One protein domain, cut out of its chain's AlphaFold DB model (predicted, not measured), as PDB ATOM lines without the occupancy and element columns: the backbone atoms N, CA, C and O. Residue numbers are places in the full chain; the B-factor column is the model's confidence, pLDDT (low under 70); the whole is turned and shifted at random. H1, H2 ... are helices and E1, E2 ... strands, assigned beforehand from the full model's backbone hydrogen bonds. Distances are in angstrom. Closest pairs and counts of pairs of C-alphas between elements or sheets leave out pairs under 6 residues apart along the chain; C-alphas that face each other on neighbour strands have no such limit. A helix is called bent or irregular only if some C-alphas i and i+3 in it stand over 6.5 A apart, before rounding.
ATOM      1  N   LEU A 169     -17.684  37.594 -42.011       93.31
ATOM      2  CA  LEU A 169     -17.663  39.019 -42.309       93.31
ATOM      3  C   LEU A 169     -17.428  39.214 -43.802       93.31
ATOM      4  O   LEU A 169     -16.508  38.624 -44.368       93.31
ATOM      5  N   ARG A 170     -18.262  40.027 -44.450       90.50
ATOM      6  CA  ARG A 170     -18.126  40.350 -45.874       90.50
ATOM      7  C   ARG A 170     -17.943  41.836 -46.110       90.50
ATOM      8  O   ARG A 170     -18.725  42.647 -45.627       90.50
ATOM      9  N   TRP A 171     -16.945  42.148 -46.926       85.88
ATOM     10  CA  TRP A 171     -16.650  43.466 -47.475       85.88
ATOM     11  C   TRP A 171     -16.289  44.537 -46.443       85.88
ATOM     12  O   TRP A 171     -16.235  45.715 -46.774       85.88
ATOM     13  N   PHE A 172     -15.951  44.125 -45.221       86.44
ATOM     14  CA  PHE A 172     -15.252  44.985 -44.272       86.44
ATOM     15  C   PHE A 172     -13.784  45.087 -44.680       86.44
ATOM     16  O   PHE A 172     -13.156  44.079 -45.013       86.44
ATOM     17  N   CYS A 173     -13.231  46.298 -44.652       83.19
ATOM     18  CA  CYS A 173     -11.821  46.519 -44.976       83.19
ATOM     19  C   CYS A 173     -10.900  45.987 -43.875       83.19
ATOM     20  O   CYS A 173      -9.777  45.572 -44.151       83.19
ATOM     21  N   THR A 174     -11.383  45.999 -42.635       88.31
ATOM     22  CA  THR A 174     -10.662  45.509 -41.465       88.31
ATOM     23  C   THR A 174     -11.644  45.029 -40.396       88.31
ATOM     24  O   THR A 174     -12.803  45.451 -40.365       88.31
ATOM     25  N   ALA A 175     -11.204  44.119 -39.534       91.62
ATOM     26  CA  ALA A 175     -11.985  43.610 -38.416       91.62
ATOM     27  C   ALA A 175     -11.200  43.751 -37.108       91.62
ATOM     28  O   ALA A 175     -10.065  43.288 -36.994       91.62
ATOM     29  N   ASP A 176     -11.825  44.364 -36.109       94.31
ATOM     30  CA  ASP A 176     -11.393  44.310 -34.719       94.31
ATOM     31  C   ASP A 176     -12.102  43.148 -34.030       94.31
ATOM     32  O   ASP A 176     -13.323  43.144 -33.855       94.31
ATOM     33  N   LEU A 177     -11.322  42.129 -33.679       93.88
ATOM     34  CA  LEU A 177     -11.806  40.916 -33.042       93.88
ATOM     35  C   LEU A 177     -11.541  40.896 -31.528       93.88
ATOM     36  O   LEU A 177     -11.836  39.884 -30.894       93.88
ATOM     37  N   ALA A 178     -11.031  41.972 -30.921       91.69
ATOM     38  CA  ALA A 178     -10.681  41.994 -29.497       91.69
ATOM     39  C   ALA A 178     -11.890  41.727 -28.582       91.69
ATOM     40  O   ALA A 178     -11.772  41.019 -27.581       91.69
ATOM     41  N   GLY A 179     -13.067  42.238 -28.961       89.62
ATOM     42  CA  GLY A 179     -14.334  42.049 -28.244       89.62
ATOM     43  C   GLY A 179     -15.079  40.745 -28.558       89.62
ATOM     44  O   GLY A 179     -16.227  40.583 -28.143       89.62
ATOM     45  N   LEU A 180     -14.475  39.825 -29.316       92.81
ATOM     46  CA  LEU A 180     -15.148  38.611 -29.773       92.81
ATOM     47  C   LEU A 180     -15.451  37.659 -28.606       92.81
ATOM     48  O   LEU A 180     -14.609  37.403 -27.746       92.81
ATOM     49  N   THR A 181     -16.654  37.081 -28.593       90.69
ATOM     50  CA  THR A 181     -17.059  36.168 -27.520       90.69
ATOM     51  C   THR A 181     -16.216  34.875 -27.533       90.69
ATOM     52  O   THR A 181     -15.975  34.313 -28.606       90.69
ATOM     53  N   PRO A 182     -15.808  34.329 -26.365       91.50
ATOM     54  CA  PRO A 182     -14.946  33.134 -26.286       91.50
ATOM     55  C   PRO A 182     -15.529  31.855 -26.899       91.50
ATOM     56  O   PRO A 182     -14.833  30.859 -27.101       91.50
ATOM     57  N   SER A 183     -16.836  31.837 -27.155       92.56
ATOM     58  CA  SER A 183     -17.516  30.725 -27.811       92.56
ATOM     59  C   SER A 183     -17.219  30.649 -29.310       92.56
ATOM     60  O   SER A 183     -17.366  29.562 -29.887       92.56
ATOM     61  N   VAL A 184     -16.764  31.749 -29.927       94.19
ATOM     62  CA  VAL A 184     -16.442  31.802 -31.354       94.19
ATOM     63  C   VAL A 184     -15.153  31.044 -31.614       94.19
ATOM     64  O   VAL A 184     -14.120  31.294 -31.002       94.19
ATOM     65  N   ARG A 185     -15.227  30.096 -32.547       92.38
ATOM     66  CA  ARG A 185     -14.131  29.191 -32.901       92.38
ATOM     67  C   ARG A 185     -13.677  29.340 -34.344       92.38
ATOM     68  O   ARG A 185     -12.579  28.898 -34.647       92.38
ATOM     69  N   SER A 186     -14.513  29.879 -35.223       93.19
ATOM     70  CA  SER A 186     -14.201  30.029 -36.643       93.19
ATOM     71  C   SER A 186     -14.598  31.421 -37.117       93.19
ATOM     72  O   SER A 186     -15.717  31.866 -36.840       93.19
ATOM     73  N   VAL A 187     -13.682  32.106 -37.797       94.19
ATOM     74  CA  VAL A 187     -13.918  33.425 -38.395       94.19
ATOM     75  C   VAL A 187     -13.555  33.368 -39.873       94.19
ATOM     76  O   VAL A 187     -12.467  32.932 -40.229       94.19
ATOM     77  N   GLU A 188     -14.465  33.814 -40.731       93.56
ATOM     78  CA  GLU A 188     -14.262  33.940 -42.174       93.56
ATOM     79  C   GLU A 188     -14.366  35.421 -42.551       93.56
ATOM     80  O   GLU A 188     -15.411  36.037 -42.353       93.56
ATOM     81  N   LEU A 189     -13.285  35.994 -43.073       92.25
ATOM     82  CA  LEU A 189     -13.194  37.375 -43.529       92.25
ATOM     83  C   LEU A 189     -13.125  37.380 -45.050       92.25
ATOM     84  O   LEU A 189     -12.165  36.874 -45.617       92.25
ATOM     85  N   GLN A 190     -14.110  37.969 -45.712       90.19
ATOM     86  CA  GLN A 190     -14.070  38.213 -47.148       90.19
ATOM     87  C   GLN A 190     -13.876  39.706 -47.384       90.19
ATOM     88  O   GLN A 190     -14.786  40.492 -47.124       90.19
ATOM     89  N   LEU A 191     -12.703  40.101 -47.865       87.06
ATOM     90  CA  LEU A 191     -12.357  41.501 -48.097       87.06
ATOM     91  C   LEU A 191     -13.013  42.033 -49.383       87.06
ATOM     92  O   LEU A 191     -13.346  41.258 -50.285       87.06
ATOM     93  N   PRO A 192     -13.240  43.355 -49.487       78.75
ATOM     94  CA  PRO A 192     -13.709  43.963 -50.725       78.75
ATOM     95  C   PRO A 192     -12.561  44.012 -51.747       78.75
ATOM     96  O   PRO A 192     -11.770  44.950 -51.757       78.75
ATOM     97  N   GLY A 193     -12.473  42.995 -52.607       70.31
ATOM     98  CA  GLY A 193     -11.464  42.922 -53.668       70.31
ATOM     99  C   GLY A 193     -11.679  43.884 -54.827       70.31
ATOM    100  O   GLY A 193     -12.718  44.541 -54.940       70.31
ATOM    101  N   ALA A 194     -10.718  43.927 -55.754       63.22
ATOM    102  CA  ALA A 194     -10.738  44.836 -56.907       63.22
ATOM    103  C   ALA A 194     -12.005  44.678 -57.772       63.22
ATOM    104  O   ALA A 194     -12.572  45.663 -58.251       63.22
ATOM    105  N   GLN A 195     -12.504  43.446 -57.932       61.25
ATOM    106  CA  GLN A 195     -13.741  43.179 -58.674       61.25
ATOM    107  C   GLN A 195     -14.987  43.649 -57.916       61.25
ATOM    108  O   GLN A 195     -15.924  44.185 -58.515       61.25
ATOM    109  N   SER A 196     -14.994  43.468 -56.597       61.75
ATOM    110  CA  SER A 196     -16.071  43.902 -55.706       61.75
ATOM    111  C   SER A 196     -16.160  45.434 -55.668       61.75
ATOM    112  O   SER A 196     -17.243  45.995 -55.839       61.75
ATOM    113  N   ILE A 197     -15.008  46.111 -55.582       62.22
ATOM    114  CA  ILE A 197     -14.880  47.567 -55.725       62.22
ATOM    115  C   ILE A 197     -15.389  48.011 -57.095       62.22
ATOM    116  O   ILE A 197     -16.195  48.932 -57.161       62.22
ATOM    117  N   GLY A 198     -15.008  47.326 -58.179       60.81
ATOM    118  CA  GLY A 198     -15.485  47.623 -59.534       60.81
ATOM    119  C   GLY A 198     -17.008  47.527 -59.695       60.81
ATOM    120  O   GLY A 198     -17.614  48.374 -60.351       60.81
ATOM    121  N   ARG A 199     -17.658  46.543 -59.058       60.88
ATOM    122  CA  ARG A 199     -19.126  46.384 -59.089       60.88
ATOM    123  C   ARG A 199     -19.852  47.418 -58.229       60.88
ATOM    124  O   ARG A 199     -20.851  47.975 -58.679       60.88
ATOM    125  N   MET A 200     -19.354  47.698 -57.024       57.56
ATOM    126  CA  MET A 200     -19.903  48.759 -56.169       57.56
ATOM    127  C   MET A 200     -19.719  50.135 -56.814       57.56
ATOM    128  O   MET A 200     -20.622  50.965 -56.772       57.56
ATOM    129  N   LEU A 201     -18.593  50.341 -57.499       58.19
ATOM    130  CA  LEU A 201     -18.339  51.515 -58.320       58.19
ATOM    131  C   LEU A 201     -19.328  51.643 -59.464       58.19
ATOM    132  O   LEU A 201     -19.912  52.704 -59.623       58.19
ATOM    133  N   ALA A 202     -19.552  50.583 -60.237       59.00
ATOM    134  CA  ALA A 202     -20.531  50.608 -61.321       59.00
ATOM    135  C   ALA A 202     -21.941  50.976 -60.815       59.00
ATOM    136  O   ALA A 202     -22.656  51.715 -61.489       59.00
ATOM    137  N   ALA A 203     -22.309  50.523 -59.611       58.00
ATOM    138  CA  ALA A 203     -23.570  50.875 -58.958       58.00
ATOM    139  C   ALA A 203     -23.603  52.319 -58.416       58.00
ATOM    140  O   ALA A 203     -24.637  52.972 -58.494       58.00
ATOM    141  N   ALA A 204     -22.492  52.846 -57.895       55.31
ATOM    142  CA  ALA A 204     -22.395  54.234 -57.433       55.31
ATOM    143  C   ALA A 204     -22.312  55.241 -58.599       55.31
ATOM    144  O   ALA A 204     -22.813  56.360 -58.518       55.31
ATOM    145  N   LEU A 205     -21.698  54.834 -59.712       58.47
ATOM    146  CA  LEU A 205     -21.472  55.647 -60.907       58.47
ATOM    147  C   LEU A 205     -22.708  55.774 -61.805       58.47
ATOM    148  O   LEU A 205     -22.687  56.581 -62.730       58.47
ATOM    149  N   SER A 206     -23.810  55.075 -61.514       60.25
ATOM    150  CA  SER A 206     -25.072  55.224 -62.252       60.25
ATOM    151  C   SER A 206     -25.779  56.576 -62.025       60.25
ATOM    152  O   SER A 206     -26.913  56.745 -62.468       60.25
ATOM    153  N   GLY A 207     -25.141  57.546 -61.351       57.81
ATOM    154  CA  GLY A 207     -25.700  58.884 -61.119       57.81
ATOM    155  C   GLY A 207     -24.712  60.013 -60.783       57.81
ATOM    156  O   GLY A 207     -25.162  61.101 -60.433       57.81
ATOM    157  N   THR A 208     -23.390  59.816 -60.881       56.22
ATOM    158  CA  THR A 208     -22.381  60.847 -60.527       56.22
ATOM    159  C   THR A 208     -21.290  61.007 -61.592       56.22
ATOM    160  O   THR A 208     -20.924  60.018 -62.228       56.22
ATOM    161  N   PRO A 209     -20.725  62.219 -61.786       57.09
ATOM    162  CA  PRO A 209     -19.693  62.461 -62.791       57.09
ATOM    163  C   PRO A 209     -18.414  61.664 -62.486       57.09
ATOM    164  O   PRO A 209     -17.718  61.898 -61.496       57.09
ATOM    165  N   LEU A 210     -18.109  60.730 -63.392       55.97
ATOM    166  CA  LEU A 210     -17.050  59.714 -63.327       55.97
ATOM    167  C   LEU A 210     -15.657  60.238 -62.935       55.97
ATOM    168  O   LEU A 210     -14.909  59.532 -62.265       55.97
ATOM    169  N   GLY A 211     -15.300  61.468 -63.315       52.34
ATOM    170  CA  GLY A 211     -13.933  61.981 -63.170       52.34
ATOM    171  C   GLY A 211     -13.459  62.169 -61.723       52.34
ATOM    172  O   GLY A 211     -12.320  61.831 -61.407       52.34
ATOM    173  N   ALA A 212     -14.321  62.666 -60.829       54.00
ATOM    174  CA  ALA A 212     -13.938  62.957 -59.442       54.00
ATOM    175  C   ALA A 212     -13.946  61.700 -58.554       54.00
ATOM    176  O   ALA A 212     -13.078  61.534 -57.698       54.00
ATOM    177  N   VAL A 213     -14.896  60.790 -58.794       54.16
ATOM    178  CA  VAL A 213     -15.029  59.520 -58.065       54.16
ATOM    179  C   VAL A 213     -13.880  58.576 -58.430       54.16
ATOM    180  O   VAL A 213     -13.232  58.026 -57.545       54.16
ATOM    181  N   PHE A 214     -13.551  58.463 -59.721       52.31
ATOM    182  CA  PHE A 214     -12.477  57.589 -60.193       52.31
ATOM    183  C   PHE A 214     -11.089  58.044 -59.713       52.31
ATOM    184  O   PHE A 214     -10.283  57.216 -59.302       52.31
ATOM    185  N   GLN A 215     -10.824  59.357 -59.686       52.47
ATOM    186  CA  GLN A 215      -9.585  59.911 -59.121       52.47
ATOM    187  C   GLN A 215      -9.477  59.673 -57.611       52.47
ATOM    188  O   GLN A 215      -8.424  59.255 -57.134       52.47
ATOM    189  N   ARG A 216     -10.564  59.866 -56.851       55.31
ATOM    190  CA  ARG A 216     -10.565  59.622 -55.402       55.31
ATOM    191  C   ARG A 216     -10.328  58.143 -55.081       55.31
ATOM    192  O   ARG A 216      -9.522  57.841 -54.211       55.31
ATOM    193  N   LEU A 217     -10.925  57.226 -55.842       53.19
ATOM    194  CA  LEU A 217     -10.718  55.785 -55.670       53.19
ATOM    195  C   LEU A 217      -9.377  55.276 -56.177       53.19
ATOM    196  O   LEU A 217      -8.824  54.384 -55.556       53.19
ATOM    197  N   LEU A 218      -8.804  55.839 -57.240       54.41
ATOM    198  CA  LEU A 218      -7.423  55.529 -57.618       54.41
ATOM    199  C   LEU A 218      -6.430  55.994 -56.552       54.41
ATOM    200  O   LEU A 218      -5.433  55.316 -56.322       54.41
ATOM    201  N   VAL A 219      -6.690  57.128 -55.898       53.75
ATOM    202  CA  VAL A 219      -5.868  57.623 -54.788       53.75
ATOM    203  C   VAL A 219      -6.024  56.739 -53.548       53.75
ATOM    204  O   VAL A 219      -5.009  56.354 -52.977       53.75
ATOM    205  N   GLU A 220      -7.242  56.341 -53.170       52.47
ATOM    206  CA  GLU A 220      -7.462  55.430 -52.032       52.47
ATOM    207  C   GLU A 220      -6.980  53.997 -52.325       52.47
ATOM    208  O   GLU A 220      -6.288  53.400 -51.509       52.47
ATOM    209  N   HIS A 221      -7.190  53.467 -53.531       53.16
ATOM    210  CA  HIS A 221      -6.664  52.161 -53.950       53.16
ATOM    211  C   HIS A 221      -5.128  52.157 -54.055       53.16
ATOM    212  O   HIS A 221      -4.493  51.132 -53.813       53.16
ATOM    213  N   ARG A 222      -4.499  53.297 -54.386       49.41
ATOM    214  CA  ARG A 222      -3.033  53.453 -54.325       49.41
ATOM    215  C   ARG A 222      -2.518  53.583 -52.892       49.41
ATOM    216  O   ARG A 222      -1.435  53.067 -52.618       49.41
ATOM    217  N   LYS A 223      -3.271  54.215 -51.982       48.84
ATOM    218  CA  LYS A 223      -2.974  54.221 -50.536       48.84
ATOM    219  C   LYS A 223      -3.130  52.827 -49.914       48.84
ATOM    220  O   LYS A 223      -2.345  52.467 -49.045       48.84
ATOM    221  N   LEU A 224      -4.060  52.014 -50.416       52.38
ATOM    222  CA  LEU A 224      -4.271  50.604 -50.065       52.38
ATOM    223  C   LEU A 224      -3.274  49.669 -50.773       52.38
ATOM    224  O   LEU A 224      -3.646  48.605 -51.261       52.38
ATOM    225  N   SER A 225      -1.989  50.039 -50.845       66.38
ATOM    226  CA  SER A 225      -0.964  49.156 -51.427       66.38
ATOM    227  C   SER A 225      -0.929  47.798 -50.715       66.38
ATOM    228  O   SER A 225      -0.581  46.789 -51.323       66.38
ATOM    229  N   TYR A 226      -1.323  47.791 -49.440       71.62
ATOM    230  CA  TYR A 226      -1.621  46.613 -48.649       71.62
ATOM    231  C   TYR A 226      -2.785  46.906 -47.690       71.62
ATOM    232  O   TYR A 226      -2.824  47.965 -47.065       71.62
ATOM    233  N   THR A 227      -3.708  45.962 -47.546       79.56
ATOM    234  CA  THR A 227      -4.822  46.000 -46.593       79.56
ATOM    235  C   THR A 227      -4.451  45.205 -45.350       79.56
ATOM    236  O   THR A 227      -3.984  44.074 -45.470       79.56
ATOM    237  N   ASN A 228      -4.672  45.763 -44.159       86.38
ATOM    238  CA  ASN A 228      -4.596  44.983 -42.929       86.38
ATOM    239  C   ASN A 228      -5.998  44.467 -42.548       86.38
ATOM    240  O   ASN A 228      -6.816  45.249 -42.049       86.38
ATOM    241  N   PRO A 229      -6.300  43.174 -42.770       86.81
ATOM    242  CA  PRO A 229      -7.623  42.623 -42.496       86.81
ATOM    243  C   PRO A 229      -7.957  42.555 -41.001       86.81
ATOM    244  O   PRO A 229      -9.128  42.405 -40.660       86.81
ATOM    245  N   LEU A 230      -6.960  42.659 -40.115       89.81
ATOM    246  CA  LEU A 230      -7.126  42.524 -38.670       89.81
ATOM    247  C   LEU A 230      -6.580  43.756 -37.945       89.81
ATOM    248  O   LEU A 230      -5.379  44.013 -37.955       89.81
ATOM    249  N   ALA A 231      -7.458  44.504 -37.282       90.25
ATOM    250  CA  ALA A 231      -7.054  45.618 -36.425       90.25
ATOM    251  C   ALA A 231      -6.523  45.114 -35.073       90.25
ATOM    252  O   ALA A 231      -5.487  45.573 -34.592       90.25
ATOM    253  N   ALA A 232      -7.216  44.137 -34.486       90.25
ATOM    254  CA  ALA A 232      -6.817  43.468 -33.256       90.25
ATOM    255  C   ALA A 232      -7.354  42.032 -33.214       90.25
ATOM    256  O   ALA A 232      -8.391  41.715 -33.805       90.25
ATOM    257  N   GLY A 233      -6.630  41.159 -32.514       87.94
ATOM    258  CA  GLY A 233      -7.005  39.763 -32.318       87.94
ATOM    259  C   GLY A 233      -7.923  39.529 -31.120       87.94
ATOM    260  O   GLY A 233      -7.892  40.317 -30.176       87.94
ATOM    261  N   PRO A 234      -8.709  38.436 -31.114       92.31
ATOM    262  CA  PRO A 234      -9.448  38.005 -29.932       92.31
ATOM    263  C   PRO A 234      -8.527  37.641 -28.764       92.31
ATOM    264  O   PRO A 234      -7.371  37.263 -28.940       92.31
ATOM    265  N   SER A 235      -9.085  37.689 -27.552       89.88
ATOM    266  CA  SER A 235      -8.399  37.271 -26.317       89.88
ATOM    267  C   SER A 235      -8.214  35.750 -26.182       89.88
ATOM    268  O   SER A 235      -7.540  35.282 -25.265       89.88
ATOM    269  N   HIS A 236      -8.809  34.966 -27.083       90.25
ATOM    270  CA  HIS A 236      -8.772  33.506 -27.100       90.25
ATOM    271  C   HIS A 236      -8.360  32.968 -28.473       90.25
ATOM    272  O   HIS A 236      -8.525  33.633 -29.493       90.25
ATOM    273  N   VAL A 237      -7.874  31.725 -28.504       87.69
ATOM    274  CA  VAL A 237      -7.426  31.074 -29.742       87.69
ATOM    275  C   VAL A 237      -8.619  30.506 -30.517       87.69
ATOM    276  O   VAL A 237      -9.362  29.647 -30.028       87.69
ATOM    277  N   LEU A 238      -8.785  30.961 -31.756       85.94
ATOM    278  CA  LEU A 238      -9.714  30.408 -32.732       85.94
ATOM    279  C   LEU A 238      -9.234  29.029 -33.198       85.94
ATOM    280  O   LEU A 238      -8.044  28.745 -33.287       85.94
ATOM    281  N   ARG A 239     -10.168  28.154 -33.564       86.69
ATOM    282  CA  ARG A 239      -9.826  26.916 -34.277       86.69
ATOM    283  C   ARG A 239      -9.430  27.196 -35.716       86.69
ATOM    284  O   ARG A 239      -8.559  26.512 -36.234       86.69
ATOM    285  N   GLU A 240     -10.094  28.158 -36.343       86.62
ATOM    286  CA  GLU A 240      -9.942  28.441 -37.763       86.62
ATOM    287  C   GLU A 240     -10.134  29.934 -38.044       86.62
ATOM    288  O   GLU A 240     -11.078  30.555 -37.550       86.62
ATOM    289  N   LEU A 241      -9.251  30.490 -38.864       87.19
ATOM    290  CA  LEU A 241      -9.358  31.822 -39.438       87.19
ATOM    291  C   LEU A 241      -9.179  31.709 -40.953       87.19
ATOM    292  O   LEU A 241      -8.130  31.281 -41.427       87.19
ATOM    293  N   VAL A 242     -10.194  32.100 -41.713       87.75
ATOM    294  CA  VAL A 242     -10.152  32.139 -43.177       87.75
ATOM    295  C   VAL A 242     -10.172  33.596 -43.615       87.75
ATOM    296  O   VAL A 242     -11.070  34.334 -43.220       87.75
ATOM    297  N   ILE A 243      -9.204  34.015 -44.424       88.38
ATOM    298  CA  ILE A 243      -9.162  35.349 -45.027       88.38
ATOM    299  C   ILE A 243      -9.176  35.180 -46.538       88.38
ATOM    300  O   ILE A 243      -8.213  34.706 -47.133       88.38
ATOM    301  N   ASP A 244     -10.276  35.577 -47.152       87.69
ATOM    302  CA  ASP A 244     -10.447  35.662 -48.589       87.69
ATOM    303  C   ASP A 244     -10.220  37.102 -49.042       87.69
ATOM    304  O   ASP A 244     -11.034  37.993 -48.789       87.69
ATOM    305  N   ALA A 245      -9.070  37.327 -49.666       81.50
ATOM    306  CA  ALA A 245      -8.590  38.653 -50.015       81.50
ATOM    307  C   ALA A 245      -9.091  39.154 -51.374       81.50
ATOM    308  O   ALA A 245      -8.900  40.330 -51.658       81.50
ATOM    309  N   ASP A 246      -9.728  38.310 -52.193       81.56
ATOM    310  CA  ASP A 246     -10.284  38.693 -53.507       81.56
ATOM    311  C   ASP A 246      -9.293  39.523 -54.368       81.56
ATOM    312  O   ASP A 246      -9.611  40.579 -54.914       81.56
ATOM    313  N   ASP A 247      -8.060  39.021 -54.441       76.69
ATOM    314  CA  ASP A 247      -6.868  39.566 -55.097       76.69
ATOM    315  C   ASP A 247      -6.319  40.873 -54.488       76.69
ATOM    316  O   ASP A 247      -5.542  41.592 -55.118       76.69
ATOM    317  N   CYS A 248      -6.655  41.185 -53.234       77.12
ATOM    318  CA  CYS A 248      -6.002  42.258 -52.484       77.12
ATOM    319  C   CYS A 248      -4.598  41.860 -52.003       77.12
ATOM    320  O   CYS A 248      -4.325  40.712 -51.643       77.12
ATOM    321  N   SER A 249      -3.714  42.853 -51.934       79.12
ATOM    322  CA  SER A 249      -2.448  42.761 -51.204       79.12
ATOM    323  C   SER A 249      -2.710  42.877 -49.703       79.12
ATOM    324  O   SER A 249      -3.388  43.812 -49.286       79.12
ATOM    325  N   LEU A 250      -2.161  41.988 -48.874       81.50
ATOM    326  CA  LEU A 250      -2.357  41.989 -47.421       81.50
ATOM    327  C   LEU A 250      -1.094  42.386 -46.660       81.50
ATOM    328  O   LEU A 250      -0.010  41.873 -46.939       81.50
ATOM    329  N   LEU A 251      -1.250  43.253 -45.663       84.38
ATOM    330  CA  LEU A 251      -0.247  43.526 -44.637       84.38
ATOM    331  C   LEU A 251      -0.697  42.851 -43.348       84.38
ATOM    332  O   LEU A 251      -1.741  43.202 -42.810       84.38
ATOM    333  N   LEU A 252       0.081  41.892 -42.863       80.94
ATOM    334  CA  LEU A 252      -0.274  41.060 -41.719       80.94
ATOM    335  C   LEU A 252       0.826  41.116 -40.661       80.94
ATOM    336  O   LEU A 252       2.015  41.140 -40.972       80.94
ATOM    337  N   ASP A 253       0.436  41.085 -39.396       80.69
ATOM    338  CA  ASP A 253       1.344  40.765 -38.303       80.69
ATOM    339  C   ASP A 253       1.272  39.252 -38.061       80.69
ATOM    340  O   ASP A 253       0.200  38.712 -37.781       80.69
ATOM    341  N   ALA A 254       2.394  38.542 -38.203       70.81
ATOM    342  CA  ALA A 254       2.390  37.093 -38.019       70.81
ATOM    343  C   ALA A 254       2.139  36.704 -36.557       70.81
ATOM    344  O   ALA A 254       1.518  35.677 -36.300       70.81
ATOM    345  N   SER A 255       2.593  37.523 -35.603       72.12
ATOM    346  CA  SER A 255       2.346  37.269 -34.183       72.12
ATOM    347  C   SER A 255       0.852  37.334 -33.877       72.12
ATOM    348  O   SER A 255       0.329  36.473 -33.171       72.12
ATOM    349  N   GLN A 256       0.139  38.273 -34.508       76.94
ATOM    350  CA  GLN A 256      -1.316  38.314 -34.470       76.94
ATOM    351  C   GLN A 256      -1.903  37.102 -35.197       76.94
ATOM    352  O   GLN A 256      -2.645  36.333 -34.604       76.94
ATOM    353  N   LEU A 257      -1.538  36.856 -36.451       76.12
ATOM    354  CA  LEU A 257      -2.165  35.818 -37.272       76.12
ATOM    355  C   LEU A 257      -2.049  34.404 -36.670       76.12
ATOM    356  O   LEU A 257      -3.050  33.691 -36.589       76.12
ATOM    357  N   PHE A 258      -0.859  34.021 -36.199       71.81
ATOM    358  CA  PHE A 258      -0.613  32.711 -35.584       71.81
ATOM    359  C   PHE A 258      -0.953  32.665 -34.091       71.81
ATOM    360  O   PHE A 258      -1.223  31.590 -33.560       71.81
ATOM    361  N   GLY A 259      -0.978  33.812 -33.406       74.62
ATOM    362  CA  GLY A 259      -1.465  33.897 -32.028       74.62
ATOM    363  C   GLY A 259      -2.988  33.779 -31.926       74.62
ATOM    364  O   GLY A 259      -3.507  33.297 -30.921       74.62
ATOM    365  N   ILE A 260      -3.710  34.190 -32.971       82.56
ATOM    366  CA  ILE A 260      -5.174  34.271 -32.978       82.56
ATOM    367  C   ILE A 260      -5.836  32.940 -33.333       82.56
ATOM    368  O   ILE A 260      -6.941  32.687 -32.857       82.56
ATOM    369  N   ALA A 261      -5.225  32.091 -34.163       79.25
ATOM    370  CA  ALA A 261      -5.886  30.887 -34.662       79.25
ATOM    371  C   ALA A 261      -4.953  29.678 -34.789       79.25
ATOM    372  O   ALA A 261      -3.815  29.791 -35.230       79.25
ATOM    373  N   ALA A 262      -5.486  28.494 -34.475       77.12
ATOM    374  CA  ALA A 262      -4.791  27.217 -34.635       77.12
ATOM    375  C   ALA A 262      -4.626  26.802 -36.109       77.12
ATOM    376  O   ALA A 262      -3.682  26.093 -36.447       77.12
ATOM    377  N   ALA A 263      -5.541  27.228 -36.981       73.94
ATOM    378  CA  ALA A 263      -5.460  27.035 -38.421       73.94
ATOM    379  C   ALA A 263      -5.797  28.346 -39.133       73.94
ATOM    380  O   ALA A 263      -6.844  28.940 -38.868       73.94
ATOM    381  N   VAL A 264      -4.932  28.774 -40.053       78.19
ATOM    382  CA  VAL A 264      -5.152  29.968 -40.878       78.19
ATOM    383  C   VAL A 264      -5.158  29.584 -42.351       78.19
ATOM    384  O   VAL A 264      -4.253  28.897 -42.819       78.19
ATOM    385  N   GLN A 265      -6.173  30.037 -43.080       81.06
ATOM    386  CA  GLN A 265      -6.293  29.870 -44.526       81.06
ATOM    387  C   GLN A 265      -6.350  31.244 -45.190       81.06
ATOM    388  O   GLN A 265      -7.214  32.058 -44.870       81.06
ATOM    389  N   LEU A 266      -5.439  31.491 -46.129       82.06
ATOM    390  CA  LEU A 266      -5.424  32.696 -46.955       82.06
ATOM    391  C   LEU A 266      -5.853  32.312 -48.371       82.06
ATOM    392  O   LEU A 266      -5.189  31.510 -49.029       82.06
ATOM    393  N   LEU A 267      -6.969  32.864 -48.832       80.75
ATOM    394  CA  LEU A 267      -7.534  32.611 -50.151       80.75
ATOM    395  C   LEU A 267      -7.373  33.861 -51.014       80.75
ATOM    396  O   LEU A 267      -7.638  34.972 -50.557       80.75
ATOM    397  N   ARG A 268      -6.968  33.667 -52.275       76.81
ATOM    398  CA  ARG A 268      -6.964  34.713 -53.314       76.81
ATOM    399  C   ARG A 268      -6.264  36.008 -52.869       76.81
ATOM    400  O   ARG A 268      -6.804  37.086 -53.045       76.81
ATOM    401  N   ALA A 269      -5.095  35.922 -52.236       72.38
ATOM    402  CA  ALA A 269      -4.296  37.101 -51.889       72.38
ATOM    403  C   ALA A 269      -3.276  37.384 -52.994       72.38
ATOM    404  O   ALA A 269      -2.495  36.495 -53.326       72.38
ATOM    405  N   ALA A 270      -3.255  38.604 -53.538       68.06
ATOM    406  CA  ALA A 270      -2.324  38.957 -54.614       68.06
ATOM    407  C   ALA A 270      -0.879  39.062 -54.111       68.06
ATOM    408  O   ALA A 270       0.045  38.526 -54.722       68.06
ATOM    409  N   HIS A 271      -0.689  39.720 -52.967       69.56
ATOM    410  CA  HIS A 271       0.608  39.876 -52.312       69.56
ATOM    411  C   HIS A 271       0.448  39.761 -50.795       69.56
ATOM    412  O   HIS A 271      -0.548  40.220 -50.245       69.56
ATOM    413  N   LEU A 272       1.427  39.177 -50.106       70.62
ATOM    414  CA  LEU A 272       1.447  39.056 -48.647       70.62
ATOM    415  C   LEU A 272       2.702  39.735 -48.106       70.62
ATOM    416  O   LEU A 272       3.812  39.414 -48.525       70.62
ATOM    417  N   ARG A 273       2.531  40.654 -47.157       73.81
ATOM    418  CA  ARG A 273       3.628  41.305 -46.442       73.81
ATOM    419  C   ARG A 273       3.465  41.085 -44.948       73.81
ATOM    420  O   ARG A 273       2.425  41.423 -44.393       73.81
ATOM    421  N   PHE A 274       4.509  40.576 -44.302       72.44
ATOM    422  CA  PHE A 274       4.551  40.451 -42.848       72.44
ATOM    423  C   PHE A 274       5.298  41.620 -42.201       72.44
ATOM    424  O   PHE A 274       6.345  42.046 -42.697       72.44
ATOM    425  N   LEU A 275       4.767  42.134 -41.090       68.38
ATOM    426  CA  LEU A 275       5.471  43.080 -40.225       68.38
ATOM    427  C   LEU A 275       6.487  42.325 -39.350       68.38
ATOM    428  O   LEU A 275       6.188  41.282 -38.775       68.38
ATOM    429  N   LEU A 276       7.714  42.841 -39.293       59.91
ATOM    430  CA  LEU A 276       8.812  42.333 -38.463       59.91
ATOM    431  C   LEU A 276       8.801  43.011 -37.079       59.91
ATOM    432  O   LEU A 276       8.327  44.144 -36.990       59.91
ATOM    433  N   PRO A 277       9.383  42.401 -36.023       52.28
ATOM    434  CA  PRO A 277      10.317  41.276 -36.043       52.28
ATOM    435  C   PRO A 277       9.638  39.912 -35.895       52.28
ATOM    436  O   PRO A 277       8.982  39.623 -34.903       52.28
ATOM    437  N   LEU A 278       9.886  39.034 -36.863       55.53
ATOM    438  CA  LEU A 278       9.633  37.604 -36.725       55.53
ATOM    439  C   LEU A 278      10.893  37.003 -36.097       55.53
ATOM    440  O   LEU A 278      11.982  37.185 -36.646       55.53
ATOM    441  N   SER A 279      10.789  36.359 -34.934       55.62
ATOM    442  CA  SER A 279      11.892  35.527 -34.440       55.62
ATOM    443  C   SER A 279      12.026  34.290 -35.335       55.62
ATOM    444  O   SER A 279      11.031  33.809 -35.878       55.62
ATOM    445  N   ASP A 280      13.244  33.771 -35.510       54.50
ATOM    446  CA  ASP A 280      13.494  32.611 -36.382       54.50
ATOM    447  C   ASP A 280      12.674  31.371 -35.981       54.50
ATOM    448  O   ASP A 280      12.228  30.622 -36.851       54.50
ATOM    449  N   ASP A 281      12.349  31.235 -34.692       56.31
ATOM    450  CA  ASP A 281      11.480  30.179 -34.158       56.31
ATOM    451  C   ASP A 281      10.024  30.273 -34.660       56.31
ATOM    452  O   ASP A 281       9.355  29.256 -34.832       56.31
ATOM    453  N   PHE A 282       9.530  31.484 -34.953       55.28
ATOM    454  CA  PHE A 282       8.188  31.716 -35.514       55.28
ATOM    455  C   PHE A 282       8.130  31.510 -37.032       55.28
ATOM    456  O   PHE A 282       7.056  31.309 -37.600       55.28
ATOM    457  N   LEU A 283       9.276  31.559 -37.713       55.22
ATOM    458  CA  LEU A 283       9.358  31.463 -39.170       55.22
ATOM    459  C   LEU A 283       9.323  30.029 -39.673       55.22
ATOM    460  O   LEU A 283       8.909  29.800 -40.808       55.22
ATOM    461  N   GLN A 284       9.746  29.070 -38.853       54.19
ATOM    462  CA  GLN A 284       9.805  27.667 -39.246       54.19
ATOM    463  C   GLN A 284       8.414  27.095 -39.595       54.19
ATOM    464  O   GLN A 284       8.258  26.608 -40.713       54.19
ATOM    465  N   PRO A 285       7.364  27.286 -38.767       53.53
ATOM    466  CA  PRO A 285       6.005  26.872 -39.124       53.53
ATOM    467  C   PRO A 285       5.459  27.605 -40.355       53.53
ATOM    468  O   PRO A 285       4.715  27.022 -41.137       53.53
ATOM    469  N   CYS A 286       5.838  28.877 -40.554       50.69
ATOM    470  CA  CYS A 286       5.432  29.664 -41.721       50.69
ATOM    471  C   CYS A 286       6.026  29.097 -43.016       50.69
ATOM    472  O   CYS A 286       5.326  28.994 -44.020       50.69
ATOM    473  N   LYS A 287       7.308  28.711 -42.990       52.75
ATOM    474  CA  LYS A 287       8.002  28.064 -44.113       52.75
ATOM    475  C   LYS A 287       7.381  26.704 -44.443       52.75
ATOM    476  O   LYS A 287       7.219  26.388 -45.618       52.75
ATOM    477  N   ASP A 288       6.970  25.953 -43.422       49.00
ATOM    478  CA  ASP A 288       6.346  24.635 -43.584       49.00
ATOM    479  C   ASP A 288       4.905  24.722 -44.135       49.00
ATOM    480  O   ASP A 288       4.512  23.901 -44.963       49.00
ATOM    481  N   LEU A 289       4.124  25.740 -43.739       46.84
ATOM    482  CA  LEU A 289       2.752  25.983 -44.223       46.84
ATOM    483  C   LEU A 289       2.687  26.550 -45.649       46.84
ATOM    484  O   LEU A 289       1.695  26.335 -46.346       46.84
ATOM    485  N   LEU A 290       3.707  27.301 -46.075       49.78
ATOM    486  CA  LEU A 290       3.686  28.070 -47.327       49.78
ATOM    487  C   LEU A 290       4.681  27.551 -48.386       49.78
ATOM    488  O   LEU A 290       4.710  28.070 -49.503       49.78
ATOM    489  N   GLY A 291       5.454  26.497 -48.093       49.31
ATOM    490  CA  GLY A 291       6.446  25.940 -49.018       49.31
ATOM    491  C   GLY A 291       7.446  26.997 -49.516       49.31
ATOM    492  O   GLY A 291       7.683  28.007 -48.855       49.31
ATOM    493  N   ASN A 292       7.999  26.809 -50.725       38.91
ATOM    494  CA  ASN A 292       8.946  27.737 -51.380       38.91
ATOM    495  C   ASN A 292       8.443  29.199 -51.531       38.91
ATOM    496  O   ASN A 292       9.180  30.035 -52.048       38.91
ATOM    497  N   ALA A 293       7.207  29.521 -51.128       38.62
ATOM    498  CA  ALA A 293       6.597  30.842 -51.258       38.62
ATOM    499  C   ALA A 293       6.907  31.807 -50.097       38.62
ATOM    500  O   ALA A 293       6.506  32.970 -50.163       38.62
ATOM    501  N   LEU A 294       7.616  31.367 -49.048       38.84
ATOM    502  CA  LEU A 294       7.978  32.232 -47.925       38.84
ATOM    503  C   LEU A 294       9.464  32.607 -47.943       38.84
ATOM    504  O   LEU A 294      10.328  31.785 -47.638       38.84
ATOM    505  N   GLN A 295       9.770  33.876 -48.221       40.72
ATOM    506  CA  GLN A 295      11.053  34.465 -47.836       40.72
ATOM    507  C   GLN A 295      10.852  35.647 -46.894       40.72
ATOM    508  O   GLN A 295      10.060  36.556 -47.132       40.72
ATOM    509  N   VAL A 296      11.595  35.589 -45.795       36.25
ATOM    510  CA  VAL A 296      11.580  36.535 -44.685       36.25
ATOM    511  C   VAL A 296      12.746  37.482 -44.888       36.25
ATOM    512  O   VAL A 296      13.880  37.019 -44.982       36.25
ATOM    513  N   VAL A 297      12.503  38.793 -44.926       38.94
ATOM    514  CA  VAL A 297      13.590  39.766 -45.093       38.94
ATOM    515  C   VAL A 297      13.471  40.910 -44.094       38.94
ATOM    516  O   VAL A 297      12.508  41.673 -44.118       38.94
TER     517      VAL A 297
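AT A GLANCE: This is residues 169 to 297 of the 315 residues of the protein "Zn-dependent hydrolase" of Chlorella sorokiniana (UniProt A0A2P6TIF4). The chain winds in a few stacked turns as a short flattened coil: E2, E4 and E6 make one wall, and E1, E3, E5 and E7 run back the other way in a facing wall that is split into the pairs E1 with E3 and E5 with E7. Helices H1 and H2, leaving the coil after E2, make an arm at one end of the longest axis; H3 lies in the turn between E5 and E6, and H4 makes the other end. You are reading 129 residues with four named helices and seven named strands, in the order E1 E2 H1 H2 E3 E4 E5 H3 E6 E7 H4, a mixed class of helices and strands. The three sheets, ordered E2 E4 E6, E1 E3 and E5 E7, are parallel. The whole is only just compact, close to loose, with a radius of gyration of the C-alphas of 16.6 A and spans of 53 by 36 by 20 A.

IN THESE COORDINATES: Find C-alpha 240 at (-9.942, 28.441, -37.763); from there E4 runs 13.0 A through residues 240 to 244. Beside it look for E2, residues 186 to 190, 13.3 A, and E6, residues 264 to 267, 9.9 A. E1 is residues 174 to 176, beginning at C-alpha 174 (-10.662, 45.509, -41.465), and E3 is residues 230 to 232. E5, residues 249 to 253, is 13.6 A long, and E7, residues 271 to 275, 13.4 A. H1 spans residues 194 to 204, 15.0 A; H2 residues 210 to 223, 19.8 A; H3 residues 254 to 260, 9.5 A. H4, residues 280 to 293, 16.5 A, ends at C-alpha 293 (6.597, 30.842, -51.258) and is irregular: C-alphas 289 and 292 are 9.6 A apart.

HOW THE PARTS SIT: Start at E4, the inner strand, parallel to edge strand E2 at 5 degrees, with N 189 and O 242 2.8 A apart. Edge strand E6 is parallel to E4 at 17 degrees; look at N 265 and O 241, 2.8 A. Residues 169 to 170 pair with residues 189 to 190 of E2, parallel. E1 and E3 are parallel at 22 degrees, with N 231 and O 175 at 2.9 A; E5 and E7 at 23 degrees, with N 252 and O 273 at 2.8 A. Between those pairs, the closest C-alphas of E3 and E5 are Leu 230 and Leu 252, 7.6 A. H3 only grazes the sheet of E2, E4 and E6, with its residues 257 to 260. H1 and H2 are near each other, as are H3 and H4; H1, H2 and H4 are not on that sheet. Every O i to N i+4 pair is within hydrogen-bond range in H1, H2 and H3, but 5 of 10 in H4.

THE WHOLE: The two C-alphas farthest apart are those of Gly 207 and Asp 281, 54.2 A. The printed part has no cut, and no link is long. Look for pLDDT under 70 at residues 194 to 225, 270 to 271 and 275 to 297; the mean of the printed part is 71.0.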